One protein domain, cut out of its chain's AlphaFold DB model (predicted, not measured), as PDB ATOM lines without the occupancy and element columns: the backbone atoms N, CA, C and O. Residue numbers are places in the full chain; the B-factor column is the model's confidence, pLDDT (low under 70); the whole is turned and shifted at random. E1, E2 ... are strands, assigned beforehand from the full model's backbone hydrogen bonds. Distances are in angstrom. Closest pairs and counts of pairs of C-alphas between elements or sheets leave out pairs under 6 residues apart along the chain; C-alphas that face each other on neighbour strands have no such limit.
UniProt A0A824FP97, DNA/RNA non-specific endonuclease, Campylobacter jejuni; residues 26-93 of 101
ATOM      1  N   ASP A  26     -47.843  -3.620   0.287       92.56
ATOM      2  CA  ASP A  26     -47.936  -2.162   0.157       92.56
ATOM      3  C   ASP A  26     -46.659  -1.425   0.575       92.56
ATOM      4  O   ASP A  26     -46.334  -0.378   0.005       92.56
ATOM      5  N   PHE A  27     -45.921  -1.968   1.548       91.31
ATOM      6  CA  PHE A  27     -44.683  -1.382   2.056       91.31
ATOM      7  C   PHE A  27     -43.425  -2.048   1.501       91.31
ATOM      8  O   PHE A  27     -42.391  -1.387   1.394       91.31
ATOM      9  N   ALA A  28     -43.494  -3.317   1.093       94.19
ATOM     10  CA  ALA A  28     -42.359  -4.074   0.568       94.19
ATOM     11  C   ALA A  28     -41.699  -3.372  -0.628       94.19
ATOM     12  O   ALA A  28     -40.473  -3.372  -0.750       94.19
ATOM     13  N   LYS A  29     -42.491  -2.677  -1.456       93.94
ATOM     14  CA  LYS A  29     -42.000  -1.888  -2.598       93.94
ATOM     15  C   LYS A  29     -40.976  -0.811  -2.225       93.94
ATOM     16  O   LYS A  29     -40.158  -0.453  -3.067       93.94
ATOM     17  N   TYR A  30     -40.977  -0.307  -0.988       93.19
ATOM     18  CA  TYR A  30     -40.014   0.701  -0.530       93.19
ATOM     19  C   TYR A  30     -38.681   0.101  -0.062       93.19
ATOM     20  O   TYR A  30     -37.689   0.819  -0.002       93.19
ATOM     21  N   PHE A  31     -38.629  -1.204   0.221       96.25
ATOM     22  CA  PHE A  31     -37.438  -1.908   0.710       96.25
ATOM     23  C   PHE A  31     -36.774  -2.708  -0.418       96.25
ATOM     24  O   PHE A  31     -36.595  -3.922  -0.333       96.25
ATOM     25  N   THR A  32     -36.411  -2.017  -1.498       95.44
ATOM     26  CA  THR A  32     -35.796  -2.607  -2.698       95.44
ATOM     27  C   THR A  32     -34.457  -1.943  -3.014       95.44
ATOM     28  O   THR A  32     -34.182  -0.833  -2.562       95.44
ATOM     29  N   LYS A  33     -33.616  -2.585  -3.837       94.25
ATOM     30  CA  LYS A  33     -32.326  -2.009  -4.276       94.25
ATOM     31  C   LYS A  33     -32.480  -0.763  -5.161       94.25
ATOM     32  O   LYS A  33     -31.518  -0.033  -5.356       94.25
ATOM     33  N   GLN A  34     -33.668  -0.536  -5.722       95.56
ATOM     34  CA  GLN A  34     -33.987   0.674  -6.479       95.56
ATOM     35  C   GLN A  34     -34.275   1.859  -5.547       95.56
ATOM     36  O   GLN A  34     -33.970   2.995  -5.895       95.56
ATOM     37  N   ASN A  35     -34.843   1.600  -4.365       96.06
ATOM     38  CA  ASN A  35     -35.237   2.636  -3.407       96.06
ATOM     39  C   ASN A  35     -34.205   2.878  -2.298       96.06
ATOM     40  O   ASN A  35     -34.145   3.988  -1.755       96.06
ATOM     41  N   CYS A  36     -33.400   1.861  -1.990       97.75
ATOM     42  CA  CYS A  36     -32.368   1.846  -0.959       97.75
ATOM     43  C   CYS A  36     -31.013   1.557  -1.605       97.75
ATOM     44  O   CYS A  36     -30.909   0.660  -2.440       97.75
ATOM     45  N   SER A  37     -29.949   2.224  -1.155       98.06
ATOM     46  CA  SER A  37     -28.588   1.820  -1.533       98.06
ATOM     47  C   SER A  37     -28.256   0.427  -0.995       98.06
ATOM     48  O   SER A  37     -27.565  -0.352  -1.647       98.06
ATOM     49  N   GLN A  38     -28.778   0.100   0.190       97.56
ATOM     50  CA  GLN A  38     -28.656  -1.214   0.803       97.56
ATOM     51  C   GLN A  38     -29.890  -1.506   1.658       97.56
ATOM     52  O   GLN A  38     -30.268  -0.705   2.507       97.56
ATOM     53  N   VAL A  39     -30.513  -2.664   1.444       97.06
ATOM     54  CA  VAL A  39     -31.542  -3.190   2.349       97.06
ATOM     55  C   VAL A  39     -30.831  -4.061   3.379       97.06
ATOM     56  O   VAL A  39     -30.186  -5.047   3.025       97.06
ATOM     57  N   LEU A  40     -30.895  -3.656   4.642       95.50
ATOM     58  CA  LEU A  40     -30.306  -4.346   5.781       95.50
ATOM     59  C   LEU A  40     -31.399  -5.113   6.514       95.50
ATOM     60  O   LEU A  40     -32.278  -4.519   7.133       95.50
ATOM     61  N   ASP A  41     -31.306  -6.429   6.465       92.19
ATOM     62  CA  ASP A  41     -32.179  -7.336   7.192       92.19
ATOM     63  C   ASP A  41     -31.578  -7.594   8.581       92.19
ATOM     64  O   ASP A  41     -30.573  -8.294   8.726       92.19
ATOM     65  N   LYS A  42     -32.096  -6.892   9.594       90.81
ATOM     66  CA  LYS A  42     -31.617  -6.960  10.979       90.81
ATOM     67  C   LYS A  42     -32.566  -7.815  11.804       90.81
ATOM     68  O   LYS A  42     -33.731  -7.990  11.472       90.81
ATOM     69  N   PHE A  43     -32.082  -8.278  12.952       86.06
ATOM     70  CA  PHE A  43     -32.812  -9.237  13.779       86.06
ATOM     71  C   PHE A  43     -34.241  -8.794  14.165       86.06
ATOM     72  O   PHE A  43     -35.142  -9.623  14.211       86.06
ATOM     73  N   TYR A  44     -34.484  -7.504  14.408       86.88
ATOM     74  CA  TYR A  44     -35.815  -7.010  14.805       86.88
ATOM     75  C   TYR A  44     -36.507  -6.142  13.748       86.88
ATOM     76  O   TYR A  44     -37.659  -5.752  13.931       86.88
ATOM     77  N   TYR A  45     -35.805  -5.777  12.677       92.56
ATOM     78  CA  TYR A  45     -36.282  -4.782  11.724       92.56
ATOM     79  C   TYR A  45     -35.559  -4.887  10.385       92.56
ATOM     80  O   TYR A  45     -34.429  -5.353  10.298       92.56
ATOM     81  N   ILE A  46     -36.180  -4.349   9.345       95.75
ATOM     82  CA  ILE A  46     -35.558  -4.122   8.045       95.75
ATOM     83  C   ILE A  46     -35.236  -2.637   7.931       95.75
ATOM     84  O   ILE A  46     -36.087  -1.790   8.202       95.75
ATOM     85  N   ASN A  47     -34.015  -2.311   7.521       96.38
ATOM     86  CA  ASN A  47     -33.563  -0.944   7.299       96.38
ATOM     87  C   ASN A  47     -33.255  -0.710   5.814       96.38
ATOM     88  O   ASN A  47     -32.401  -1.366   5.224       96.38
ATOM     89  N   CYS A  48     -33.955   0.252   5.221       97.44
ATOM     90  CA  CYS A  48     -33.629   0.832   3.928       97.44
ATOM     91  C   CYS A  48     -32.567   1.917   4.129       97.44
ATOM     92  O   CYS A  48     -32.889   3.043   4.516       97.44
ATOM     93  N   TYR A  49     -31.304   1.581   3.879       98.12
ATOM     94  CA  TYR A  49     -30.181   2.494   4.058       98.12
ATOM     95  C   TYR A  49     -29.863   3.248   2.764       98.12
ATOM     96  O   TYR A  49     -29.851   2.665   1.674       98.12
ATOM     97  N   ASP A  50     -29.570   4.538   2.891       98.12
ATOM     98  CA  ASP A  50     -29.210   5.424   1.792       98.12
ATOM     99  C   ASP A  50     -27.786   5.960   1.990       98.12
ATOM    100  O   ASP A  50     -27.459   6.587   2.999       98.12
ATOM    101  N   TYR A  51     -26.922   5.695   1.013       97.81
ATOM    102  CA  TYR A  51     -25.508   6.068   1.051       97.81
ATOM    103  C   TYR A  51     -25.268   7.573   0.912       97.81
ATOM    104  O   TYR A  51     -24.242   8.057   1.390       97.81
ATOM    105  N   SER A  52     -26.182   8.310   0.276       96.88
ATOM    106  CA  SER A  52     -26.081   9.766   0.138       96.88
ATOM    107  C   SER A  52     -26.436  10.469   1.447       96.88
ATOM    108  O   SER A  52     -25.750  11.405   1.847       96.88
ATOM    109  N   LEU A  53     -27.435   9.941   2.160       96.00
ATOM    110  CA  LEU A  53     -27.821  10.406   3.492       96.00
ATOM    111  C   LEU A  53     -26.883   9.887   4.589       96.00
ATOM    112  O   LEU A  53     -26.934  10.377   5.714       96.00
ATOM    113  N   LYS A  54     -26.071   8.863   4.280       96.38
ATOM    114  CA  LYS A  54     -25.344   8.041   5.260       96.38
ATOM    115  C   LYS A  54     -26.254   7.613   6.416       96.38
ATOM    116  O   LYS A  54     -25.871   7.625   7.585       96.38
ATOM    117  N   GLY A  55     -27.484   7.225   6.097       95.88
ATOM    118  CA  GLY A  55     -28.509   7.025   7.109       95.88
ATOM    119  C   GLY A  55     -29.662   6.149   6.656       95.88
ATOM    120  O   GLY A  55     -29.776   5.749   5.497       95.88
ATOM    121  N   THR A  56     -30.532   5.857   7.616       96.00
ATOM    122  CA  THR A  56     -31.789   5.147   7.387       96.00
ATOM    123  C   THR A  56     -32.773   6.062   6.668       96.00
ATOM    124  O   THR A  56     -33.151   7.106   7.194       96.00
ATOM    125  N   LYS A  57     -33.225   5.646   5.487       96.25
ATOM    126  CA  LYS A  57     -34.291   6.301   4.720       96.25
ATOM    127  C   LYS A  57     -35.677   5.800   5.126       96.25
ATOM    128  O   LYS A  57     -36.628   6.573   5.145       96.25
ATOM    129  N   ALA A  58     -35.787   4.514   5.460       95.69
ATOM    130  CA  ALA A  58     -37.001   3.902   5.996       95.69
ATOM    131  C   ALA A  58     -36.662   2.690   6.875       95.69
ATOM    132  O   ALA A  58     -35.676   1.996   6.631       95.69
ATOM    133  N   VAL A  59     -37.503   2.405   7.869       95.75
ATOM    134  CA  VAL A  59     -37.390   1.221   8.730       95.75
ATOM    135  C   VAL A  59     -38.737   0.512   8.806       95.75
ATOM    136  O   VAL A  59     -39.776   1.165   8.853       95.75
ATOM    137  N   ALA A  60     -38.727  -0.816   8.810       95.44
ATOM    138  CA  ALA A  60     -39.922  -1.621   9.003       95.44
ATOM    139  C   ALA A  60     -39.671  -2.642  10.110       95.44
ATOM    140  O   ALA A  60     -38.664  -3.342  10.100       95.44
ATOM    141  N   TYR A  61     -40.589  -2.733  11.063       92.44
ATOM    142  CA  TYR A  61     -40.510  -3.648  12.199       92.44
ATOM    143  C   TYR A  61     -41.915  -4.092  12.604       92.44
ATOM    144  O   TYR A  61     -42.897  -3.418  12.291       92.44
ATOM    145  N   ARG A  62     -42.009  -5.230  13.298       89.81
ATOM    146  CA  ARG A  62     -43.275  -5.759  13.816       89.81
ATOM    147  C   ARG A  62     -43.466  -5.338  15.265       89.81
ATOM    148  O   ARG A  62     -42.571  -5.539  16.081       89.81
ATOM    149  N   LEU A  63     -44.640  -4.812  15.597       88.75
ATOM    150  CA  LEU A  63     -45.062  -4.568  16.976       88.75
ATOM    151  C   LEU A  63     -46.229  -5.486  17.316       88.75
ATOM    152  O   LEU A  63     -47.265  -5.444  16.661       88.75
ATOM    153  N   GLU A  64     -46.054  -6.297  18.349       88.62
ATOM    154  CA  GLU A  64     -47.046  -7.239  18.861       88.62
ATOM    155  C   GLU A  64     -47.072  -7.117  20.382       88.62
ATOM    156  O   GLU A  64     -46.049  -6.843  21.006       88.62
ATOM    157  N   ALA A  65     -48.222  -7.361  21.012       90.38
ATOM    158  CA  ALA A  65     -48.323  -7.283  22.469       90.38
ATOM    159  C   ALA A  65     -47.259  -8.147  23.174       90.38
ATOM    160  O   ALA A  65     -46.734  -7.747  24.210       90.38
ATOM    161  N   ASP A  66     -46.903  -9.296  22.598       86.06
ATOM    162  CA  ASP A  66     -45.903 -10.202  23.163       86.06
ATOM    163  C   ASP A  66     -44.466  -9.685  23.039       86.06
ATOM    164  O   ASP A  66     -43.682  -9.864  23.971       86.06
ATOM    165  N   ASN A  67     -44.119  -8.976  21.959       80.94
ATOM    166  CA  ASN A  67     -42.767  -8.431  21.787       80.94
ATOM    167  C   ASN A  67     -42.522  -7.130  22.577       80.94
ATOM    168  O   ASN A  67     -41.376  -6.719  22.748       80.94
ATOM    169  N   LEU A  68     -43.582  -6.537  23.138       82.25
ATOM    170  CA  LEU A  68     -43.513  -5.394  24.053       82.25
ATOM    171  C   LEU A  68     -43.328  -5.792  25.526       82.25
ATOM    172  O   LEU A  68     -42.968  -4.947  26.343       82.25
ATOM    173  N   LYS A  69     -43.558  -7.065  25.877       81.56
ATOM    174  CA  LYS A  69     -43.431  -7.582  27.254       81.56
ATOM    175  C   LYS A  69     -41.980  -7.822  27.692       81.56
ATOM    176  O   LYS A  69     -41.757  -8.227  28.830       81.56
ATOM    177  N   GLY A  70     -41.007  -7.610  26.803       72.75
ATOM    178  CA  GLY A  70     -39.587  -7.759  27.116       72.75
ATOM    179  C   GLY A  70     -39.138  -6.837  28.252       72.75
ATOM    180  O   GLY A  70     -39.699  -5.757  28.456       72.75
ATOM    181  N   GLU A  71     -38.112  -7.259  28.996       75.75
ATOM    182  CA  GLU A  71     -37.522  -6.415  30.035       75.75
ATOM    183  C   GLU A  71     -37.066  -5.079  29.440       75.75
ATOM    184  O   GLU A  71     -36.329  -5.022  28.453       75.75
ATOM    185  N   GLN A  72     -37.496  -3.986  30.068       73.69
ATOM    186  CA  GLN A  72     -37.070  -2.653  29.670       73.69
ATOM    187  C   GLN A  72     -35.558  -2.527  29.866       73.69
ATOM    188  O   GLN A  72     -35.023  -2.779  30.951       73.69
ATOM    189  N   ILE A  73     -34.860  -2.122  28.806       72.88
ATOM    190  CA  ILE A  73     -33.406  -1.982  28.811       72.88
ATOM    191  C   ILE A  73     -33.019  -0.900  29.830       72.88
ATOM    192  O   ILE A  73     -33.205   0.291  29.586       72.88
ATOM    193  N   LYS A  74     -32.440  -1.305  30.968       78.06
ATOM    194  CA  LYS A  74     -32.037  -0.374  32.041       78.06
ATOM    195  C   LYS A  74     -30.884   0.546  31.631       78.06
ATOM    196  O   LYS A  74     -30.821   1.691  32.067       78.06
ATOM    197  N   LYS A  75     -29.965   0.054  30.795       86.94
ATOM    198  CA  LYS A  75     -28.833   0.820  30.257       86.94
ATOM    199  C   LYS A  75     -28.785   0.667  28.745       86.94
ATOM    200  O   LYS A  75     -28.571  -0.435  28.247       86.94
ATOM    201  N   ARG A  76     -28.960   1.775  28.020       82.81
ATOM    202  CA  ARG A  76     -28.873   1.791  26.556       82.81
ATOM    203  C   ARG A  76     -27.467   1.341  26.115       82.81
ATOM    204  O   ARG A  76     -26.486   1.857  26.663       82.81
ATOM    205  N   PRO A  77     -27.353   0.401  25.158       86.94
ATOM    206  CA  PRO A  77     -26.073   0.030  24.569       86.94
ATOM    207  C   PRO A  77     -25.336   1.242  24.000       86.94
ATOM    208  O   PRO A  77     -25.947   2.253  23.641       86.94
ATOM    209  N   ARG A  78     -24.010   1.137  23.912       90.75
ATOM    210  CA  ARG A  78     -23.210   2.155  23.232       90.75
ATOM    211  C   ARG A  78     -23.610   2.197  21.754       90.75
ATOM    212  O   ARG A  78     -23.960   1.172  21.179       90.75
ATOM    213  N   PHE A  79     -23.542   3.379  21.148       91.56
ATOM    214  CA  PHE A  79     -23.609   3.486  19.695       91.56
ATOM    215  C   PHE A  79     -22.409   2.763  19.076       91.56
ATOM    216  O   PHE A  79     -21.264   3.026  19.461       91.56
ATOM    217  N   GLU A  80     -22.684   1.880  18.124       92.81
ATOM    218  CA  GLU A  80     -21.678   1.108  17.410       92.81
ATOM    219  C   GLU A  80     -21.868   1.250  15.904       92.81
ATOM    220  O   GLU A  80     -22.983   1.279  15.381       92.81
ATOM    221  N   ASP A  81     -20.737   1.326  15.222       94.56
ATOM    222  CA  ASP A  81     -20.625   1.358  13.778       94.56
ATOM    223  C   ASP A  81     -21.170   0.054  13.168       94.56
ATOM    224  O   ASP A  81     -20.644  -1.029  13.429       94.56
ATOM    225  N   ASP A  82     -22.166   0.139  12.285       94.75
ATOM    226  CA  ASP A  82     -22.703  -1.043  11.599       94.75
ATOM    227  C   ASP A  82     -21.724  -1.575  10.540       94.75
ATOM    228  O   ASP A  82     -21.597  -1.032   9.435       94.75
ATOM    229  N   THR A  83     -21.029  -2.666  10.865       95.75
ATOM    230  CA  THR A  83     -19.975  -3.223  10.011       95.75
ATOM    231  C   THR A  83     -20.466  -3.804   8.688       95.75
ATOM    232  O   THR A  83     -19.660  -3.932   7.765       95.75
ATOM    233  N   ASN A  84     -21.776  -4.039   8.546       95.81
ATOM    234  CA  ASN A  84     -22.394  -4.485   7.294       95.81
ATOM    235  C   ASN A  84     -22.497  -3.364   6.244       95.81
ATOM    236  O   ASN A  84     -22.801  -3.638   5.083       95.81
ATOM    237  N   ILE A  85     -22.264  -2.107   6.635       97.44
ATOM    238  CA  ILE A  85     -22.255  -0.944   5.743       97.44
ATOM    239  C   ILE A  85     -20.804  -0.643   5.343       97.44
ATOM    240  O   ILE A  85     -19.935  -0.582   6.227       97.44
ATOM    241  N   PRO A  86     -20.492  -0.415   4.051       97.38
ATOM    242  CA  PRO A  86     -19.135  -0.074   3.632       97.38
ATOM    243  C   PRO A  86     -18.616   1.181   4.342       97.38
ATOM    244  O   PRO A  86     -19.333   2.172   4.475       97.38
ATOM    245  N   LYS A  87     -17.338   1.173   4.743       97.00
ATOM    246  CA  LYS A  87     -16.720   2.227   5.577       97.00
ATOM    247  C   LYS A  87     -16.939   3.653   5.048       97.00
ATOM    248  O   LYS A  87     -17.121   4.565   5.839       97.00
ATOM    249  N   LYS A  88     -16.951   3.849   3.723       97.19
ATOM    250  CA  LYS A  88     -17.182   5.157   3.079       97.19
ATOM    251  C   LYS A  88     -18.565   5.756   3.390       97.19
ATOM    252  O   LYS A  88     -18.704   6.979   3.421       97.19
ATOM    253  N   TYR A  89     -19.567   4.904   3.591       97.75
ATOM    254  CA  TYR A  89     -20.970   5.296   3.743       97.75
ATOM    255  C   TYR A  89     -21.485   5.148   5.170       97.75
ATOM    256  O   TYR A  89     -22.577   5.616   5.449       97.75
ATOM    257  N   ARG A  90     -20.712   4.521   6.060       96.38
ATOM    258  CA  ARG A  90     -21.079   4.293   7.455       96.38
ATOM    259  C   ARG A  90     -20.957   5.578   8.276       96.38
ATOM    260  O   ARG A  90     -19.980   6.310   8.116       96.38
ATOM    261  N   THR A  91     -21.911   5.808   9.170       95.75
ATOM    262  CA  THR A  91     -21.783   6.794  10.249       95.75
ATOM    263  C   THR A  91     -21.102   6.191  11.466       95.75
ATOM    264  O   THR A  91     -21.204   4.998  11.746       95.75
ATOM    265  N   THR A  92     -20.404   7.043  12.194       95.44
ATOM    266  CA  THR A  92     -19.649   6.706  13.391       95.44
ATOM    267  C   THR A  92     -20.106   7.575  14.549       95.44
ATOM    268  O   THR A  92     -20.677   8.648  14.357       95.44
ATOM    269  N   TRP A  93     -19.813   7.155  15.778       94.38
ATOM    270  CA  TRP A  93     -20.108   7.975  16.959       94.38
ATOM    271  C   TRP A  93     -19.522   9.396  16.865       94.38
ATOM    272  O   TRP A  93     -20.133  10.356  17.335       94.38
TER     273      TRP A  93
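What this domain is: This is residues 26 to 93 of the 101 residues of the protein "DNA/RNA non-specific endonuclease" of Campylobacter jejuni (UniProt A0A824FP97). With little regular structure, this is a small twisted sheet, a meander of E1, E2 and E3, each strand the antiparallel neighbour of the one before, and a wide open loop after E3, whose residues 68 to 77 stick out. The printed part has 68 residues, 18 in these three strands, and no named helix; its class is all strand. It is loose, with a radius of gyration of the C-alphas of 14.0 A, and spans 36 by 34 by 15 A.

Where its parts are: Find C-alpha 38 at (-28.656, -1.214, 0.803), where E1, residues 38 to 42, begins. E2 is residues 45 to 50, 15.9 A long; E3, residues 55 to 61, runs 16.8 A to (-40.510, -3.648, 12.199).

How they stand to each other: Look at inner strand E2, which forms hairpins with edge strands E1, at 158 degrees, and E3, at 160 degrees. Within hydrogen-bond range you find N 40 and O 47, 2.8 A, and N 46 and O 60, 2.8 A.

The domain as a whole: The farthest C-alphas, of Ala 65 and Lys 88, are 38.7 A apart. The printed part has no cut; no printed residue is under pLDDT 70.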